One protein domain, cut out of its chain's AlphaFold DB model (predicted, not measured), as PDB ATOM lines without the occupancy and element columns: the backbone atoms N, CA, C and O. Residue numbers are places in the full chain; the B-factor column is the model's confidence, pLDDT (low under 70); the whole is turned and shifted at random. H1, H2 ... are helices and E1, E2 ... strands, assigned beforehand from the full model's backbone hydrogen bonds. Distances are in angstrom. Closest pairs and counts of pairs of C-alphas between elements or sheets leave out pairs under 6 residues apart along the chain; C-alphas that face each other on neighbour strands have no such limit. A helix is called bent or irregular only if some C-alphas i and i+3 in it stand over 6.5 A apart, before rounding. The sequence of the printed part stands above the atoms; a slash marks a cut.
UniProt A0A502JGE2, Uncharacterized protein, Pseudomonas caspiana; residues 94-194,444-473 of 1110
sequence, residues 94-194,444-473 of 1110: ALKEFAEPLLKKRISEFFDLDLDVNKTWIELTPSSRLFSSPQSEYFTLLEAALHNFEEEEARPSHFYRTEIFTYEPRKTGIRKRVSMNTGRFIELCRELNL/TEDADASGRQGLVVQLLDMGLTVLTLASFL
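AT A GLANCE: This is residues 94 to 194 and 444 to 473 of the 1110 residues of an uncharacterized protein of Pseudomonas caspiana (UniProt A0A502JGE2). A small twisted sheet of four antiparallel strands has H2 packed over one face; H1 packs across H2 on its side away from the sheet, and H4 runs away from the sheet, which its first residues graze. After a cut, a loose string of H5, H6 and H7 passes H3 and H4, then the E2 edge of the sheet, and ends near the first residues of H1. The printed part has 131 residues, with seven named helices and four named strands in the order H1 E1 E2 H2 H3 E3 E4 H4 H5 H6 H7; the sheet's order is E2 E1 E3 E4, and the class is mixed. The whole is compact and rounded, with a radius of gyration of the C-alphas of 14.7 A and spans of 39 by 38 by 31 A.

IN THESE COORDINATES: H1, residues 95 to 111, begins at C-alpha 95 (201.993, 286.576, 156.203) and is 23.5 A long; it is irregular, only just, with C-alphas 98 and 101 6.7 A apart. E1 is residues 120 to 126, 19.6 A, and E2 residues 137 to 140. H2 is residues 141 to 147 and H3 residues 151 to 154. E3, residues 159 to 167, spans 21.5 A, and E4 is residues 175 to 177. H4, residues 182 to 192, is 15.0 A long. H5 is residues 444 to 450, H6 residues 453 to 460, and H7 residues 470 to 473, ending at C-alpha 473 (210.755, 292.047, 151.938).

HOW THE PARTS SIT: The sheet is twisted, its C-alphas lying up to 4.4 A off the best plane. In the hairpin E1 and E2, N 137 and O 124 are 2.8 A apart; between E1 and E3, N 121 and O 165 are 2.8 A apart; in the hairpin E3 and E4, N 166 and O 176 are 2.9 A apart. E2, H2 H3, E3 form a split strand-helix-strand unit, two strands running the same way with E1 between them, its crossover right-handed. H2 is on the sheet, over E2, at a height of 7.0 A. H1 touches H2 with residues 96 to 103 alone, C-alphas of Glu 100 and Leu 142 closest at 6.5 A, at a steep tilt of 64 degrees. H1 touches H4 with residues 103 to 107 alone, Arg 106 and Leu 188 having the closest C-alphas, 7.6 A apart. H3 touches H4, the closest C-alphas, of Ala 154 and Gly 183, 5.0 A apart. H4 only grazes the sheet with residues 182 to 185. H6 only grazes it with residues 456 to 460, only just, with 5 pairs of C-alphas within 10 A. H5 is close to but not clearly touching H4, and H7 likewise to H1, with the C-alphas of Leu 95 and Ala 470 closest at 7.0 A. Every O i to N i+4 pair is within hydrogen-bond range in H2 and H4, against 11 of 13 in H1, 2 of 3 in H5 and 3 of 4 in H6; H3 and H7 are too short for such a pair.

THE WHOLE: The C-alphas of Lys 171 and Ala 449, the two farthest apart, are 42.7 A apart. Residues 195 to 443 are not printed, and C-alphas 194 and 444 are 8.4 A apart across the cut. Of the links that are printed whole, none is long. Mean pLDDT of the printed part is 76.8, with residues 127 to 136, 167 to 174 and 449 to 473 under 70.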
ATOM      1  N   ALA A  94     201.348 290.094 152.953       82.62
ATOM      2  CA  ALA A  94     201.937 289.889 154.266       82.62
ATOM      3  C   ALA A  94     201.464 288.558 154.858       82.62
ATOM      4  O   ALA A  94     200.323 288.150 154.649       82.62
ATOM      5  N   LEU A  95     202.318 287.890 155.639       83.25
ATOM      6  CA  LEU A  95     201.993 286.576 156.203       83.25
ATOM      7  C   LEU A  95     200.645 286.563 156.943       83.25
ATOM      8  O   LEU A  95     199.863 285.634 156.779       83.25
ATOM      9  N   LYS A  96     200.339 287.631 157.685       85.38
ATOM     10  CA  LYS A  96     199.040 287.818 158.336       85.38
ATOM     11  C   LYS A  96     197.882 287.949 157.336       85.38
ATOM     12  O   LYS A  96     196.892 287.245 157.479       85.38
ATOM     13  N   GLU A  97     198.011 288.796 156.316       87.50
ATOM     14  CA  GLU A  97     196.993 289.000 155.264       87.50
ATOM     15  C   GLU A  97     196.725 287.728 154.447       87.50
ATOM     16  O   GLU A  97     195.627 287.532 153.929       87.50
ATOM     17  N   PHE A  98     197.733 286.861 154.327       91.88
ATOM     18  CA  PHE A  98     197.616 285.547 153.711       91.88
ATOM     19  C   PHE A  98     196.937 284.531 154.645       91.88
ATOM     20  O   PHE A  98     195.949 283.906 154.266       91.88
ATOM     21  N   ALA A  99     197.454 284.367 155.864       93.44
ATOM     22  CA  ALA A  99     197.073 283.279 156.760       93.44
ATOM     23  C   ALA A  99     195.769 283.525 157.538       93.44
ATOM     24  O   ALA A  99     195.008 282.583 157.754       93.44
ATOM     25  N   GLU A 100     195.472 284.768 157.930       93.75
ATOM     26  CA  GLU A 100     194.260 285.115 158.683       93.75
ATOM     27  C   GLU A 100     192.950 284.679 157.993       93.75
ATOM     28  O   GLU A 100     192.155 283.999 158.648       93.75
ATOM     29  N   PRO A 101     192.682 285.011 156.710       96.50
ATOM     30  CA  PRO A 101     191.437 284.604 156.058       96.50
ATOM     31  C   PRO A 101     191.352 283.087 155.837       96.50
ATOM     32  O   PRO A 101     190.262 282.523 155.943       96.50
ATOM     33  N   LEU A 102     192.481 282.415 155.577       97.50
ATOM     34  CA  LEU A 102     192.534 280.958 155.415       97.50
ATOM     35  C   LEU A 102     192.194 280.242 156.729       97.50
ATOM     36  O   LEU A 102     191.356 279.340 156.742       97.50
ATOM     37  N   LEU A 103     192.791 280.685 157.840       97.00
ATOM     38  CA  LEU A 103     192.542 280.127 159.166       97.00
ATOM     39  C   LEU A 103     191.103 280.390 159.633       97.00
ATOM     40  O   LEU A 103     190.435 279.457 160.073       97.00
ATOM     41  N   LYS A 104     190.597 281.624 159.486       96.94
ATOM     42  CA  LYS A 104     189.201 281.974 159.813       96.94
ATOM     43  C   LYS A 104     188.205 281.098 159.057       96.94
ATOM     44  O   LYS A 104     187.319 280.515 159.676       96.94
ATOM     45  N   LYS A 105     188.389 280.952 157.739       96.50
ATOM     46  CA  LYS A 105     187.552 280.079 156.910       96.50
ATOM     47  C   LYS A 105     187.589 278.631 157.414       96.50
ATOM     48  O   LYS A 105     186.534 278.052 157.642       96.50
ATOM     49  N   ARG A 106     188.782 278.064 157.631       96.00
ATOM     50  CA  ARG A 106     188.933 276.659 158.048       96.00
ATOM     51  C   ARG A 106     188.347 276.390 159.442       96.00
ATOM     52  O   ARG A 106     187.786 275.322 159.657       96.00
ATOM     53  N   ILE A 107     188.435 277.352 160.368       96.19
ATOM     54  CA  ILE A 107     187.784 277.279 161.690       96.19
ATOM     55  C   ILE A 107     186.257 277.284 161.546       96.19
ATOM     56  O   ILE A 107     185.598 276.433 162.138       96.19
ATOM     57  N   SER A 108     185.700 278.193 160.739       95.19
ATOM     58  CA  SER A 108     184.255 278.264 160.495       95.19
ATOM     59  C   SER A 108     183.719 276.969 159.868       95.19
ATOM     60  O   SER A 108     182.740 276.423 160.368       95.19
ATOM     61  N   GLU A 109     184.405 276.417 158.862       94.12
ATOM     62  CA  GLU A 109     184.029 275.155 158.200       94.12
ATOM     63  C   GLU A 109     184.045 273.924 159.126       94.12
ATOM     64  O   GLU A 109     183.280 272.988 158.897       94.12
ATOM     65  N   PHE A 110     184.920 273.891 160.139       92.38
ATOM     66  CA  PHE A 110     185.084 272.731 161.029       92.38
ATOM     67  C   PHE A 110     184.331 272.829 162.360       92.38
ATOM     68  O   PHE A 110     183.947 271.797 162.913       92.38
ATOM     69  N   PHE A 111     184.173 274.035 162.908       92.62
ATOM     70  CA  PHE A 111     183.652 274.249 164.263       92.62
ATOM     71  C   PHE A 111     182.345 275.050 164.313       92.62
ATOM     72  O   PHE A 111     181.783 275.169 165.398       92.62
ATOM     73  N   ASP A 112     181.874 275.594 163.184       92.81
ATOM     74  CA  ASP A 112     180.740 276.533 163.113       92.81
ATOM     75  C   ASP A 112     180.949 277.788 163.996       92.81
ATOM     76  O   ASP A 112     180.058 278.273 164.693       92.81
ATOM     77  N   LEU A 113     182.188 278.302 164.002       92.69
ATOM     78  CA  LEU A 113     182.605 279.472 164.782       92.69
ATOM     79  C   LEU A 113     183.213 280.561 163.884       92.69
ATOM     80  O   LEU A 113     184.221 280.327 163.218       92.69
ATOM     81  N   ASP A 114     182.665 281.777 163.945       92.06
ATOM     82  CA  ASP A 114     183.347 282.992 163.481       92.06
ATOM     83  C   ASP A 114     184.161 283.594 164.638       92.06
ATOM     84  O   ASP A 114     183.619 283.929 165.695       92.06
ATOM     85  N   LEU A 115     185.482 283.688 164.461       90.75
ATOM     86  CA  LEU A 115     186.432 284.114 165.490       90.75
ATOM     87  C   LEU A 115     187.450 285.105 164.928       90.75
ATOM     88  O   LEU A 115     188.095 284.871 163.904       90.75
ATOM     89  N   ASP A 116     187.718 286.178 165.675       90.38
ATOM     90  CA  ASP A 116     188.913 286.980 165.430       90.38
ATOM     91  C   ASP A 116     190.148 286.233 165.948       90.38
ATOM     92  O   ASP A 116     190.476 286.280 167.136       90.38
ATOM     93  N   VAL A 117     190.845 285.551 165.040       91.56
ATOM     94  CA  VAL A 117     192.063 284.772 165.318       91.56
ATOM     95  C   VAL A 117     193.245 285.596 165.846       91.56
ATOM     96  O   VAL A 117     194.218 285.000 166.290       91.56
ATOM     97  N   ASN A 118     193.166 286.938 165.853       86.50
ATOM     98  CA  ASN A 118     194.153 287.830 166.483       86.50
ATOM     99  C   ASN A 118     193.762 288.279 167.903       86.50
ATOM    100  O   ASN A 118     194.571 288.887 168.601       86.50
ATOM    101  N   LYS A 119     192.503 288.078 168.311       87.56
ATOM    102  CA  LYS A 119     191.984 288.442 169.647       87.56
ATOM    103  C   LYS A 119     191.497 287.233 170.447       87.56
ATOM    104  O   LYS A 119     191.219 287.351 171.641       87.56
ATOM    105  N   THR A 120     191.407 286.084 169.786       90.38
ATOM    106  CA  THR A 120     191.216 284.772 170.393       90.38
ATOM    107  C   THR A 120     192.587 284.164 170.642       90.38
ATOM    108  O   THR A 120     193.408 284.069 169.728       90.38
ATOM    109  N   TRP A 121     192.820 283.786 171.889       88.06
ATOM    110  CA  TRP A 121     194.060 283.234 172.400       88.06
ATOM    111  C   TRP A 121     193.897 281.754 172.708       88.06
ATOM    112  O   TRP A 121     192.803 281.295 173.047       88.06
ATOM    113  N   ILE A 122     195.006 281.033 172.628       87.62
ATOM    114  CA  ILE A 122     195.150 279.653 173.065       87.62
ATOM    115  C   ILE A 122     196.218 279.597 174.159       87.62
ATOM    116  O   ILE A 122     197.339 280.072 173.977       87.62
ATOM    117  N   GLU A 123     195.836 279.055 175.312       87.50
ATOM    118  CA  GLU A 123     196.736 278.627 176.378       87.50
ATOM    119  C   GLU A 123     197.041 277.139 176.178       87.50
ATOM    120  O   GLU A 123     196.117 276.317 176.146       87.50
ATOM    121  N   LEU A 124     198.324 276.799 176.068       84.31
ATOM    122  CA  LEU A 124     198.826 275.427 176.026       84.31
ATOM    123  C   LEU A 124     199.748 275.207 177.220       84.31
ATOM    124  O   LEU A 124     200.772 275.872 177.339       84.31
ATOM    125  N   THR A 125     199.410 274.268 178.103       81.81
ATOM    126  CA  THR A 125     200.248 273.925 179.257       81.81
ATOM    127  C   THR A 125     200.728 272.475 179.099       81.81
ATOM    128  O   THR A 125     199.941 271.545 179.323       81.81
ATOM    129  N   PRO A 126     201.981 272.246 178.647       75.56
ATOM    130  CA  PRO A 126     202.487 270.906 178.348       75.56
ATOM    131  C   PRO A 126     202.436 269.967 179.555       75.56
ATOM    132  O   PRO A 126     202.729 270.363 180.684       75.56
ATOM    133  N   SER A 127     202.099 268.700 179.314       69.88
ATOM    134  CA  SER A 127     202.163 267.612 180.296       69.88
ATOM    135  C   SER A 127     203.618 267.324 180.659       69.88
ATOM    136  O   SER A 127     204.247 266.427 180.094       69.88
ATOM    137  N   SER A 128     204.175 268.096 181.597       56.56
ATOM    138  CA  SER A 128     205.580 267.993 181.985       56.56
ATOM    139  C   SER A 128     205.919 266.571 182.440       56.56
ATOM    140  O   SER A 128     205.515 266.142 183.526       56.56
ATOM    141  N   ARG A 129     206.724 265.853 181.648       45.03
ATOM    142  CA  ARG A 129     207.388 264.616 182.082       45.03
ATOM    143  C   ARG A 129     208.539 264.968 183.025       45.03
ATOM    144  O   ARG A 129     209.698 264.798 182.677       45.03
ATOM    145  N   LEU A 130     208.169 265.415 184.226       41.00
ATOM    146  CA  LEU A 130     209.038 265.657 185.376       41.00
ATOM    147  C   LEU A 130     210.037 266.836 185.196       41.00
ATOM    148  O   LEU A 130     211.114 266.680 184.638       41.00
ATOM    149  N   PHE A 131     209.702 267.971 185.832       37.34
ATOM    150  CA  PHE A 131     210.646 268.898 186.504       37.34
ATOM    151  C   PHE A 131     211.018 270.217 185.796       37.34
ATOM    152  O   PHE A 131     212.099 270.769 186.008       37.34
ATOM    153  N   SER A 132     210.073 270.783 185.044       38.66
ATOM    154  CA  SER A 132     209.866 272.242 185.000       38.66
ATOM    155  C   SER A 132     208.418 272.563 185.393       38.66
ATOM    156  O   SER A 132     207.515 271.791 185.055       38.66
ATOM    157  N   SER A 133     208.169 273.641 186.154       44.16
ATOM    158  CA  SER A 133     206.797 274.108 186.407       44.16
ATOM    159  C   SER A 133     206.240 274.516 185.050       44.16
ATOM    160  O   SER A 133     206.807 275.434 184.452       44.16
ATOM    161  N   PRO A 134     205.221 273.825 184.512       53.19
ATOM    162  CA  PRO A 134     204.910 273.913 183.095       53.19
ATOM    163  C   PRO A 134     204.374 275.308 182.774       53.19
ATOM    164  O   PRO A 134     203.247 275.669 183.115       53.19
ATOM    165  N   GLN A 135     205.232 276.113 182.156       62.16
ATOM    166  CA  GLN A 135     204.930 277.473 181.750       62.16
ATOM    167  C   GLN A 135     203.904 277.402 180.624       62.16
ATOM    168  O   GLN A 135     204.199 276.882 179.551       62.16
ATOM    169  N   SER A 136     202.691 277.892 180.883       69.38
ATOM    170  CA  SER A 136     201.666 278.001 179.849       69.38
ATOM    171  C   SER A 136     202.186 278.853 178.694       69.38
ATOM    172  O   SER A 136     202.476 280.038 178.871       69.38
ATOM    173  N   GLU A 137     202.273 278.252 177.514       76.06
ATOM    174  CA  GLU A 137     202.485 278.966 176.266       76.06
ATOM    175  C   GLU A 137     201.190 279.715 175.911       76.06
ATOM    176  O   GLU A 137     200.090 279.168 176.040       76.06
ATOM    177  N   TYR A 138     201.313 280.971 175.478       76.44
ATOM    178  CA  TYR A 138     200.184 281.822 175.105       76.44
ATOM    179  C   TYR A 138     200.405 282.404 173.715       76.44
ATOM    180  O   TYR A 138     201.352 283.158 173.500       76.44
ATOM    181  N   PHE A 139     199.482 282.117 172.803       82.19
ATOM    182  CA  PHE A 139     199.491 282.641 171.437       82.19
ATOM    183  C   PHE A 139     198.117 283.174 171.064       82.19
ATOM    184  O   PHE A 139     197.102 282.691 171.575       82.19
ATOM    185  N   THR A 140     198.050 284.086 170.097       87.00
ATOM    186  CA  THR A 140     196.832 284.206 169.290       87.00
ATOM    187  C   THR A 140     196.632 282.932 168.457       87.00
ATOM    188  O   THR A 140     197.599 282.234 168.136       87.00
ATOM    189  N   LEU A 141     195.391 282.604 168.070       91.50
ATOM    190  CA  LEU A 141     195.138 281.439 167.201       91.50
ATOM    191  C   LEU A 141     195.926 281.518 165.882       91.50
ATOM    192  O   LEU A 141     196.333 280.485 165.353       91.50
ATOM    193  N   LEU A 142     196.170 282.731 165.370       90.44
ATOM    194  CA  LEU A 142     196.994 282.949 164.183       90.44
ATOM    195  C   LEU A 142     198.467 282.577 164.412       90.44
ATOM    196  O   LEU A 142     199.038 281.864 163.595       90.44
ATOM    197  N   GLU A 143     199.080 283.026 165.508       85.44
ATOM    198  CA  GLU A 143     200.479 282.701 165.830       85.44
ATOM    199  C   GLU A 143     200.664 281.199 166.083       85.44
ATOM    200  O   GLU A 143     201.604 280.606 165.559       85.44
ATOM    201  N   ALA A 144     199.727 280.558 166.788       87.00
ATOM    202  CA  ALA A 144     199.729 279.109 166.987       87.00
ATOM    203  C   ALA A 144     199.676 278.336 165.655       87.00
ATOM    204  O   ALA A 144     200.500 277.459 165.407       87.00
ATOM    205  N   ALA A 145     198.758 278.701 164.755       91.88
ATOM    206  CA  ALA A 145     198.633 278.052 163.449       91.88
ATOM    207  C   ALA A 145     199.836 278.310 162.514       91.88
ATOM    208  O   ALA A 145     200.088 277.521 161.604       91.88
ATOM    209  N   LEU A 146     200.577 279.401 162.731       88.50
ATOM    210  CA  LEU A 146     201.799 279.738 161.994       88.50
ATOM    211  C   LEU A 146     203.046 279.035 162.542       88.50
ATOM    212  O   LEU A 146     203.905 278.644 161.754       88.50
ATOM    213  N   HIS A 147     203.139 278.823 163.856       84.69
ATOM    214  CA  HIS A 147     204.156 277.948 164.449       84.69
ATOM    215  C   HIS A 147     203.895 276.463 164.181       84.69
ATOM    216  O   HIS A 147     204.847 275.683 164.201       84.69
ATOM    217  N   ASN A 148     202.643 276.105 163.866       88.88
ATOM    218  CA  ASN A 148     202.203 274.738 163.598       88.88
ATOM    219  C   ASN A 148     202.473 273.820 164.812       88.88
ATOM    220  O   ASN A 148     202.782 274.304 165.899       88.88
ATOM    221  N   PHE A 149     202.301 272.508 164.654       87.38
ATOM    222  CA  PHE A 149     202.395 271.541 165.750       87.38
ATOM    223  C   PHE A 149     203.025 270.226 165.299       87.38
ATOM    224  O   PHE A 149     202.828 269.818 164.156       87.38
ATOM    225  N   GLU A 150     203.713 269.541 166.208       86.81
ATOM    226  CA  GLU A 150     204.199 268.164 166.037       86.81
ATOM    227  C   GLU A 150     203.041 267.145 166.071       86.81
ATOM    228  O   GLU A 150     201.983 267.390 166.657       86.81
ATOM    229  N   GLU A 151     203.230 265.952 165.500       83.69
ATOM    230  CA  GLU A 151     202.231 264.873 165.580       83.69
ATOM    231  C   GLU A 151     201.945 264.430 167.031       83.69
ATOM    232  O   GLU A 151     200.816 264.080 167.381       83.69
ATOM    233  N   GLU A 152     202.955 264.483 167.909       81.56
ATOM    234  CA  GLU A 152     202.807 264.177 169.337       81.56
ATOM    235  C   GLU A 152     201.841 265.147 170.046       81.56
ATOM    236  O   GLU A 152     201.229 264.755 171.039       81.56
ATOM    237  N   GLU A 153     201.693 266.387 169.563       82.81
ATOM    238  CA  GLU A 153     200.910 267.457 170.206       82.81
ATOM    239  C   GLU A 153     199.398 267.316 169.990       82.81
ATOM    240  O   GLU A 153     198.607 267.770 170.816       82.81
ATOM    241  N   ALA A 154     198.976 266.610 168.936       79.88
ATOM    242  CA  ALA A 154     197.567 266.276 168.710       79.88
ATOM    243  C   ALA A 154     197.022 265.251 169.729       79.88
ATOM    244  O   ALA A 154     195.807 265.079 169.863       79.88
ATOM    245  N   ARG A 155     197.900 264.539 170.451       81.25
ATOM    246  CA  ARG A 155     197.504 263.439 171.341       81.25
ATOM    247  C   ARG A 155     196.812 263.979 172.605       81.25
ATOM    248  O   ARG A 155     197.371 264.862 173.256       81.25
ATOM    249  N   PRO A 156     195.671 263.404 173.051       72.62
ATOM    250  CA  PRO A 156     194.890 263.919 174.190       72.62
ATOM    251  C   PRO A 156     195.612 264.044 175.543       72.62
ATOM    252  O   PRO A 156     195.053 264.618 176.471       72.62
ATOM    253  N   SER A 157     196.818 263.488 175.680       74.50
ATOM    254  CA  SER A 157     197.650 263.553 176.885       74.50
ATOM    255  C   SER A 157     198.870 264.478 176.765       74.50
ATOM    256  O   SER A 157     199.602 264.606 177.746       74.50
ATOM    257  N   HIS A 158     199.110 265.137 175.620       79.44
ATOM    258  CA  HIS A 158     200.281 266.010 175.443       79.44
ATOM    259  C   HIS A 158     200.208 267.283 176.296       79.44
ATOM    260  O   HIS A 158     201.217 267.713 176.848       79.44
ATOM    261  N   PHE A 159     199.015 267.854 176.458       82.19
ATOM    262  CA  PHE A 159     198.772 269.041 177.278       82.19
ATOM    263  C   PHE A 159     197.775 268.704 178.387       82.19
ATOM    264  O   PHE A 159     196.635 268.337 178.102       82.19
ATOM    265  N   TYR A 160     198.172 268.846 179.653       76.62
ATOM    266  CA  TYR A 160     197.292 268.544 180.791       76.62
ATOM    267  C   TYR A 160     196.275 269.665 181.050       76.62
ATOM    268  O   TYR A 160     195.202 269.423 181.604       76.62
ATOM    269  N   ARG A 161     196.597 270.893 180.623       79.69
ATOM    270  CA  ARG A 161     195.661 272.012 180.516       79.69
ATOM    271  C   ARG A 161     195.773 272.616 179.123       79.69
ATOM    272  O   ARG A 161     196.863 272.898 178.636       79.69
ATOM    273  N   THR A 162     194.618 272.864 178.514       86.81
ATOM    274  CA  THR A 162     194.487 273.781 177.382       86.81
ATOM    275  C   THR A 162     193.255 274.651 177.580       86.81
ATOM    276  O   THR A 162     192.286 274.227 178.218       86.81
ATOM    277  N   GLU A 163     193.285 275.879 177.075       87.81
ATOM    278  CA  GLU A 163     192.140 276.787 177.142       87.81
ATOM    279  C   GLU A 163     192.157 277.777 175.980       87.81
ATOM    280  O   GLU A 163     193.132 278.494 175.784       87.81
ATOM    281  N   ILE A 164     191.057 277.852 175.229       90.19
ATOM    282  CA  ILE A 164     190.881 278.835 174.157       90.19
ATOM    283  C   ILE A 164     189.919 279.914 174.658       90.19
ATOM    284  O   ILE A 164     188.852 279.600 175.191       90.19
ATOM    285  N   PHE A 165     190.297 281.187 174.544       89.50
ATOM    286  CA  PHE A 165     189.551 282.303 175.134       89.50
ATOM    287  C   PHE A 165     189.723 283.614 174.359       89.50
ATOM    288  O   PHE A 165     190.755 283.852 173.743       89.50
ATOM    289  N   THR A 166     188.740 284.511 174.429       86.12
ATOM    290  CA  THR A 166     188.921 285.917 174.033       86.12
ATOM    291  C   THR A 166     189.252 286.784 175.248       86.12
ATOM    292  O   THR A 166     188.864 286.476 176.380       86.12
ATOM    293  N   TYR A 167     189.992 287.871 175.015       69.56
ATOM    294  CA  TYR A 167     190.446 288.794 176.059       69.56
ATOM    295  C   TYR A 167     189.970 290.229 175.776       69.56
ATOM    296  O   TYR A 167     190.311 290.807 174.744       69.56
ATOM    297  N   GLU A 168     189.190 290.815 176.694       58.78
ATOM    298  CA  GLU A 168     188.695 292.204 176.613       58.78
ATOM    299  C   GLU A 168     189.374 293.114 177.668       58.78
ATOM    300  O   GLU A 168     188.772 293.449 178.699       58.78
ATOM    301  N   PRO A 169     190.623 293.578 177.427       44.88
ATOM    302  CA  PRO A 169     191.372 294.392 178.393       44.88
ATOM    303  C   PRO A 169     190.749 295.769 178.661       44.88
ATOM    304  O   PRO A 169     191.036 296.379 179.684       44.88
ATOM    305  N   ARG A 170     189.896 296.277 177.759       41.50
ATOM    306  CA  ARG A 170     189.273 297.612 177.864       41.50
ATOM    307  C   ARG A 170     187.915 297.638 178.581       41.50
ATOM    308  O   ARG A 170     187.272 298.683 178.573       41.50
ATOM    309  N   LYS A 171     187.449 296.522 179.159       41.78
ATOM    310  CA  LYS A 171     186.163 296.479 179.889       41.78
ATOM    311  C   LYS A 171     186.219 295.796 181.250       41.78
ATOM    312  O   LYS A 171     185.649 296.329 182.192       41.78
ATOM    313  N   THR A 172     186.843 294.622 181.356       47.19
ATOM    314  CA  THR A 172     186.770 293.814 182.592       47.19
ATOM    315  C   THR A 172     188.034 293.025 182.928       47.19
ATOM    316  O   THR A 172     188.160 292.568 184.059       47.19
ATOM    317  N   GLY A 173     188.944 292.796 181.971       55.97
ATOM    318  CA  GLY A 173     190.078 291.878 182.161       55.97
ATOM    319  C   GLY A 173     189.685 290.393 182.266       55.97
ATOM    320  O   GLY A 173     190.548 289.540 182.465       55.97
ATOM    321  N   ILE A 174     188.399 290.061 182.109       65.50
ATOM    322  CA  ILE A 174     187.890 288.687 182.176       65.50
ATOM    323  C   ILE A 174     188.258 287.939 180.888       65.50
ATOM    324  O   ILE A 174     188.045 288.437 179.781       65.50
ATOM    325  N   ARG A 175     188.766 286.709 181.031       81.12
ATOM    326  CA  ARG A 175     188.890 285.753 179.922       81.12
ATOM    327  C   ARG A 175     187.526 285.127 179.637       81.12
ATOM    328  O   ARG A 175     186.935 284.526 180.533       81.12
ATOM    329  N   LYS A 176     187.037 285.210 178.399       84.94
ATOM    330  CA  LYS A 176     185.816 284.507 177.973       84.94
ATOM    331  C   LYS A 176     186.203 283.245 177.202       84.94
ATOM    332  O   LYS A 176     186.693 283.348 176.081       84.94
ATOM    333  N   ARG A 177     185.983 282.065 177.790       88.00
ATOM    334  CA  ARG A 177     186.250 280.769 177.138       88.00
ATOM    335  C   ARG A 177     185.451 280.631 175.832       88.00
ATOM    336  O   ARG A 177     184.262 280.943 175.790       88.00
ATOM    337  N   VAL A 178     186.110 280.114 174.801       90.50
ATOM    338  CA  VAL A 178     185.530 279.676 173.526       90.50
ATOM    339  C   VAL A 178     185.398 278.152 173.560       90.50
ATOM    340  O   VAL A 178     186.314 277.457 173.994       90.50
ATOM    341  N   SER A 179     184.259 277.618 173.117       87.19
ATOM    342  CA  SER A 179     183.995 276.172 173.129       87.19
ATOM    343  C   SER A 179     184.545 275.486 171.872       87.19
ATOM    344  O   SER A 179     183.782 275.016 171.035       87.19
ATOM    345  N   MET A 180     185.872 275.440 171.739       90.81
ATOM    346  CA  MET A 180     186.582 274.776 170.638       90.81
ATOM    347  C   MET A 180     187.528 273.701 171.193       90.81
ATOM    348  O   MET A 180     188.157 273.904 172.231       90.81
ATOM    349  N   ASN A 181     187.615 272.541 170.534       89.38
ATOM    350  CA  ASN A 181     188.469 271.441 170.989       89.38
ATOM    351  C   ASN A 181     189.921 271.655 170.534       89.38
ATOM    352  O   ASN A 181     190.193 271.719 169.336       89.38
ATOM    353  N   THR A 182     190.852 271.715 171.488       89.50
ATOM    354  CA  THR A 182     192.264 272.014 171.216       89.50
ATOM    355  C   THR A 182     192.959 270.974 170.337       89.50
ATOM    356  O   THR A 182     193.671 271.356 169.416       89.50
ATOM    357  N   GLY A 183     192.721 269.676 170.557       89.31
ATOM    358  CA  GLY A 183     193.309 268.614 169.728       89.31
ATOM    359  C   GLY A 183     192.840 268.703 168.274       89.31
ATOM    360  O   GLY A 183     193.655 268.681 167.358       89.31
ATOM    361  N   ARG A 184     191.540 268.946 168.056       90.44
ATOM    362  CA  ARG A 184     190.988 269.200 166.712       90.44
ATOM    363  C   ARG A 184     191.513 270.495 166.083       90.44
ATOM    364  O   ARG A 184     191.663 270.557 164.870       90.44
ATOM    365  N   PHE A 185     191.810 271.527 166.875       93.94
ATOM    366  CA  PHE A 185     192.453 272.747 166.369       93.94
ATOM    367  C   PHE A 185     193.917 272.497 165.959       93.94
ATOM    368  O   PHE A 185     194.365 273.023 164.941       93.94
ATOM    369  N   ILE A 186     194.643 271.656 166.697       93.00
ATOM    370  CA  ILE A 186     196.002 271.215 166.354       93.00
ATOM    371  C   ILE A 186     195.997 270.392 165.055       93.00
ATOM    372  O   ILE A 186     196.772 270.685 164.145       93.00
ATOM    373  N   GLU A 187     195.079 269.430 164.921       92.69
ATOM    374  CA  GLU A 187     194.851 268.681 163.675       92.69
ATOM    375  C   GLU A 187     194.534 269.618 162.496       92.69
ATOM    376  O   GLU A 187     195.180 269.524 161.453       92.69
ATOM    377  N   LEU A 188     193.617 270.579 162.680       95.56
ATOM    378  CA  LEU A 188     193.279 271.606 161.685       95.56
ATOM    379  C   LEU A 188     194.524 272.377 161.231       95.56
ATOM    380  O   LEU A 188     194.703 272.580 160.032       95.56
ATOM    381  N   CYS A 189     195.399 272.786 162.153       95.06
ATOM    382  CA  CYS A 189     196.632 273.498 161.811       95.06
ATOM    383  C   CYS A 189     197.604 272.615 161.009       95.06
ATOM    384  O   CYS A 189     198.133 273.069 159.989       95.06
ATOM    385  N   ARG A 190     197.775 271.346 161.411       94.12
ATOM    386  CA  ARG A 190     198.626 270.366 160.712       94.12
ATOM    387  C   ARG A 190     198.114 270.041 159.305       94.12
ATOM    388  O   ARG A 190     198.936 269.939 158.392       94.12
ATOM    389  N   GLU A 191     196.795 269.925 159.118       95.31
ATOM    390  CA  GLU A 191     196.138 269.786 157.807       95.31
ATOM    391  C   GLU A 191     196.301 271.041 156.942       95.31
ATOM    392  O   GLU A 191     196.671 270.955 155.772       95.31
ATOM    393  N   LEU A 192     195.991 272.213 157.512       96.94
ATOM    394  CA  LEU A 192     195.993 273.488 156.800       96.94
ATOM    395  C   LEU A 192     197.410 273.851 156.340       96.94
ATOM    396  O   LEU A 192     197.555 274.435 155.267       96.94
ATOM    397  N   ASN A 193     198.436 273.487 157.120       95.94
ATOM    398  CA  ASN A 193     199.857 273.626 156.796       95.94
ATOM    399  C   ASN A 193     200.171 275.006 156.180       95.94
ATOM    400  O   ASN A 193     200.630 275.132 155.038       95.94
ATOM    401  N   LEU A 194     199.868 276.063 156.946       94.62
ATOM    402  CA  LEU A 194     200.025 277.458 156.516       94.62
ATOM    403  C   LEU A 194     201.453 277.761 156.044       94.62
ATOM    404  O   LEU A 194     201.627 278.536 155.107       94.62
ATOM    405  N   THR A 444     204.290 271.687 158.260       90.38
ATOM    406  CA  THR A 444     204.040 270.537 159.156       90.38
ATOM    407  C   THR A 444     205.225 269.559 159.162       90.38
ATOM    408  O   THR A 444     205.644 269.084 160.212       90.38
ATOM    409  N   GLU A 445     205.847 269.371 157.995       88.12
ATOM    410  CA  GLU A 445     207.068 268.586 157.798       88.12
ATOM    411  C   GLU A 445     208.326 269.118 158.523       88.12
ATOM    412  O   GLU A 445     209.239 268.338 158.771       88.12
ATOM    413  N   ASP A 446     208.389 270.406 158.883       83.50
ATOM    414  CA  ASP A 446     209.502 270.975 159.664       83.50
ATOM    415  C   ASP A 446     209.257 270.859 161.168       83.50
ATOM    416  O   ASP A 446     210.210 270.634 161.917       83.50
ATOM    417  N   ALA A 447     208.001 271.002 161.608       81.06
ATOM    418  CA  ALA A 447     207.620 270.816 163.005       81.06
ATOM    419  C   ALA A 447     207.956 269.385 163.457       81.06
ATOM    420  O   ALA A 447     208.714 269.208 164.409       81.06
ATOM    421  N   ASP A 448     207.502 268.388 162.685       81.31
ATOM    422  CA  ASP A 448     207.766 266.962 162.932       81.31
ATOM    423  C   ASP A 448     209.260 266.586 162.862       81.31
ATOM    424  O   ASP A 448     209.672 265.598 163.467       81.31
ATOM    425  N   ALA A 449     210.083 267.357 162.141       68.38
ATOM    426  CA  ALA A 449     211.511 267.083 161.975       68.38
ATOM    427  C   ALA A 449     212.424 267.802 162.988       68.38
ATOM    428  O   ALA A 449     213.552 267.356 163.198       68.38
ATOM    429  N   SER A 450     211.982 268.920 163.579       60.75
ATOM    430  CA  SER A 450     212.875 269.849 164.304       60.75
ATOM    431  C   SER A 450     212.605 269.971 165.804       60.75
ATOM    432  O   SER A 450     213.485 270.432 166.530       60.75
ATOM    433  N   GLY A 451     211.401 269.619 166.270       59.06
ATOM    434  CA  GLY A 451     210.939 269.919 167.628       59.06
ATOM    435  C   GLY A 451     210.564 271.400 167.796       59.06
ATOM    436  O   GLY A 451     211.427 272.277 167.894       59.06
ATOM    437  N   ARG A 452     209.262 271.699 167.865       58.34
ATOM    438  CA  ARG A 452     208.677 273.058 167.883       58.34
ATOM    439  C   ARG A 452     209.226 273.938 169.012       58.34
ATOM    440  O   ARG A 452     209.380 275.153 168.861       58.34
ATOM    441  N   GLN A 453     209.532 273.319 170.149       53.06
ATOM    442  CA  GLN A 453     209.757 273.975 171.441       53.06
ATOM    443  C   GLN A 453     210.944 274.959 171.449       53.06
ATOM    444  O   GLN A 453     210.877 276.009 172.094       53.06
ATOM    445  N   GLY A 454     212.027 274.660 170.721       53.66
ATOM    446  CA  GLY A 454     213.309 275.363 170.872       53.66
ATOM    447  C   GLY A 454     213.310 276.839 170.454       53.66
ATOM    448  O   GLY A 454     213.965 277.655 171.103       53.66
ATOM    449  N   LEU A 455     212.582 277.193 169.388       54.16
ATOM    450  CA  LEU A 455     212.517 278.560 168.846       54.16
ATOM    451  C   LEU A 455     211.397 279.388 169.494       54.16
ATOM    452  O   LEU A 455     211.563 280.586 169.716       54.16
ATOM    453  N   VAL A 456     210.274 278.747 169.818       57.50
ATOM    454  CA  VAL A 456     209.064 279.412 170.316       57.50
ATOM    455  C   VAL A 456     209.275 279.984 171.719       57.50
ATOM    456  O   VAL A 456     209.020 281.169 171.942       57.50
ATOM    457  N   VAL A 457     209.838 279.195 172.643       55.59
ATOM    458  CA  VAL A 457     210.130 279.643 174.019       55.59
ATOM    459  C   VAL A 457     211.077 280.850 174.024       55.59
ATOM    460  O   VAL A 457     210.833 281.821 174.732       55.59
ATOM    461  N   GLN A 458     212.116 280.847 173.179       53.69
ATOM    462  CA  GLN A 458     213.106 281.935 173.137       53.69
ATOM    463  C   GLN A 458     212.561 283.259 172.575       53.69
ATOM    464  O   GLN A 458     213.121 284.314 172.871       53.69
ATOM    465  N   LEU A 459     211.503 283.228 171.758       55.19
ATOM    466  CA  LEU A 459     210.837 284.438 171.257       55.19
ATOM    467  C   LEU A 459     209.817 284.979 172.271       55.19
ATOM    468  O   LEU A 459     209.780 286.191 172.503       55.19
ATOM    469  N   LEU A 460     209.060 284.087 172.926       57.28
ATOM    470  CA  LEU A 460     208.134 284.435 174.009       57.28
ATOM    471  C   LEU A 460     208.851 285.100 175.194       57.28
ATOM    472  O   LEU A 460     208.399 286.145 175.658       57.28
ATOM    473  N   ASP A 461     209.991 284.551 175.630       51.91
ATOM    474  CA  ASP A 461     210.782 285.062 176.765       51.91
ATOM    475  C   ASP A 461     211.249 286.519 176.593       51.91
ATOM    476  O   ASP A 461     211.526 287.194 177.579       51.91
ATOM    477  N   MET A 462     211.335 287.021 175.356       51.38
ATOM    478  CA  MET A 462     211.724 288.407 175.054       51.38
ATOM    479  C   MET A 462     210.543 289.286 174.607       51.38
ATOM    480  O   MET A 462     210.748 290.428 174.195       51.38
ATOM    481  N   GLY A 463     209.310 288.769 174.654       49.91
ATOM    482  CA  GLY A 463     208.100 289.489 174.242       49.91
ATOM    483  C   GLY A 463     208.024 289.810 172.742       49.91
ATOM    484  O   GLY A 463     207.339 290.759 172.358       49.91
ATOM    485  N   LEU A 464     208.735 289.061 171.892       54.94
ATOM    486  CA  LEU A 464     208.807 289.311 170.451       54.94
ATOM    487  C   LEU A 464     207.636 288.641 169.717       54.94
ATOM    488  O   LEU A 464     207.627 287.425 169.532       54.94
ATOM    489  N   THR A 465     206.669 289.432 169.248       50.97
ATOM    490  CA  THR A 465     205.587 288.940 168.379       50.97
ATOM    491  C   THR A 465     206.079 288.724 166.943       50.97
ATOM    492  O   THR A 465     206.810 289.533 166.369       50.97
ATOM    493  N   VAL A 466     205.674 287.606 166.337       52.84
ATOM    494  CA  VAL A 466     206.327 287.021 165.142       52.84
ATOM    495  C   VAL A 466     205.879 287.669 163.812       52.84
ATOM    496  O   VAL A 466     206.414 287.406 162.737       52.84
ATOM    497  N   LEU A 467     204.897 288.571 163.855       51.50
ATOM    498  CA  LEU A 467     204.089 288.974 162.697       51.50
ATOM    499  C   LEU A 467     204.590 290.235 161.960       51.50
ATOM    500  O   LEU A 467     203.882 291.239 161.897       51.50
ATOM    501  N   THR A 468     205.781 290.198 161.345       51.31
ATOM    502  CA  THR A 468     206.323 291.356 160.578       51.31
ATOM    503  C   THR A 468     206.932 291.044 159.199       51.31
ATOM    504  O   THR A 468     207.567 291.915 158.603       51.31
ATOM    505  N   LEU A 469     206.693 289.860 158.625       46.81
ATOM    506  CA  LEU A 469     207.355 289.367 157.399       46.81
ATOM    507  C   LEU A 469     207.394 290.355 156.210       46.81
ATOM    508  O   LEU A 469     208.474 290.634 155.686       46.81
ATOM    509  N   ALA A 470     206.257 290.959 155.833       42.09
ATOM    510  CA  ALA A 470     206.195 291.947 154.741       42.09
ATOM    511  C   ALA A 470     207.119 293.158 154.961       42.09
ATOM    512  O   ALA A 470     207.670 293.706 154.010       42.09
ATOM    513  N   SER A 471     207.352 293.541 156.219       48.94
ATOM    514  CA  SER A 471     208.176 294.696 156.580       48.94
ATOM    515  C   SER A 471     209.678 294.501 156.290       48.94
ATOM    516  O   SER A 471     210.435 295.475 156.363       48.94
ATOM    517  N   PHE A 472     210.104 293.271 155.967       54.44
ATOM    518  CA  PHE A 472     211.488 292.900 155.650       54.44
ATOM    519  C   PHE A 472     211.739 292.629 154.157       54.44
ATOM    520  O   PHE A 472     212.903 292.664 153.741       54.44
ATOM    521  N   LEU A 473     210.678 292.375 153.371       59.50
ATOM    522  CA  LEU A 473     210.755 292.047 151.938       59.50
ATOM    523  C   LEU A 473     211.492 293.144 151.169       59.50
ATOM    524  O   LEU A 473     212.509 292.878 150.527       59.50
TER     525      LEU A 473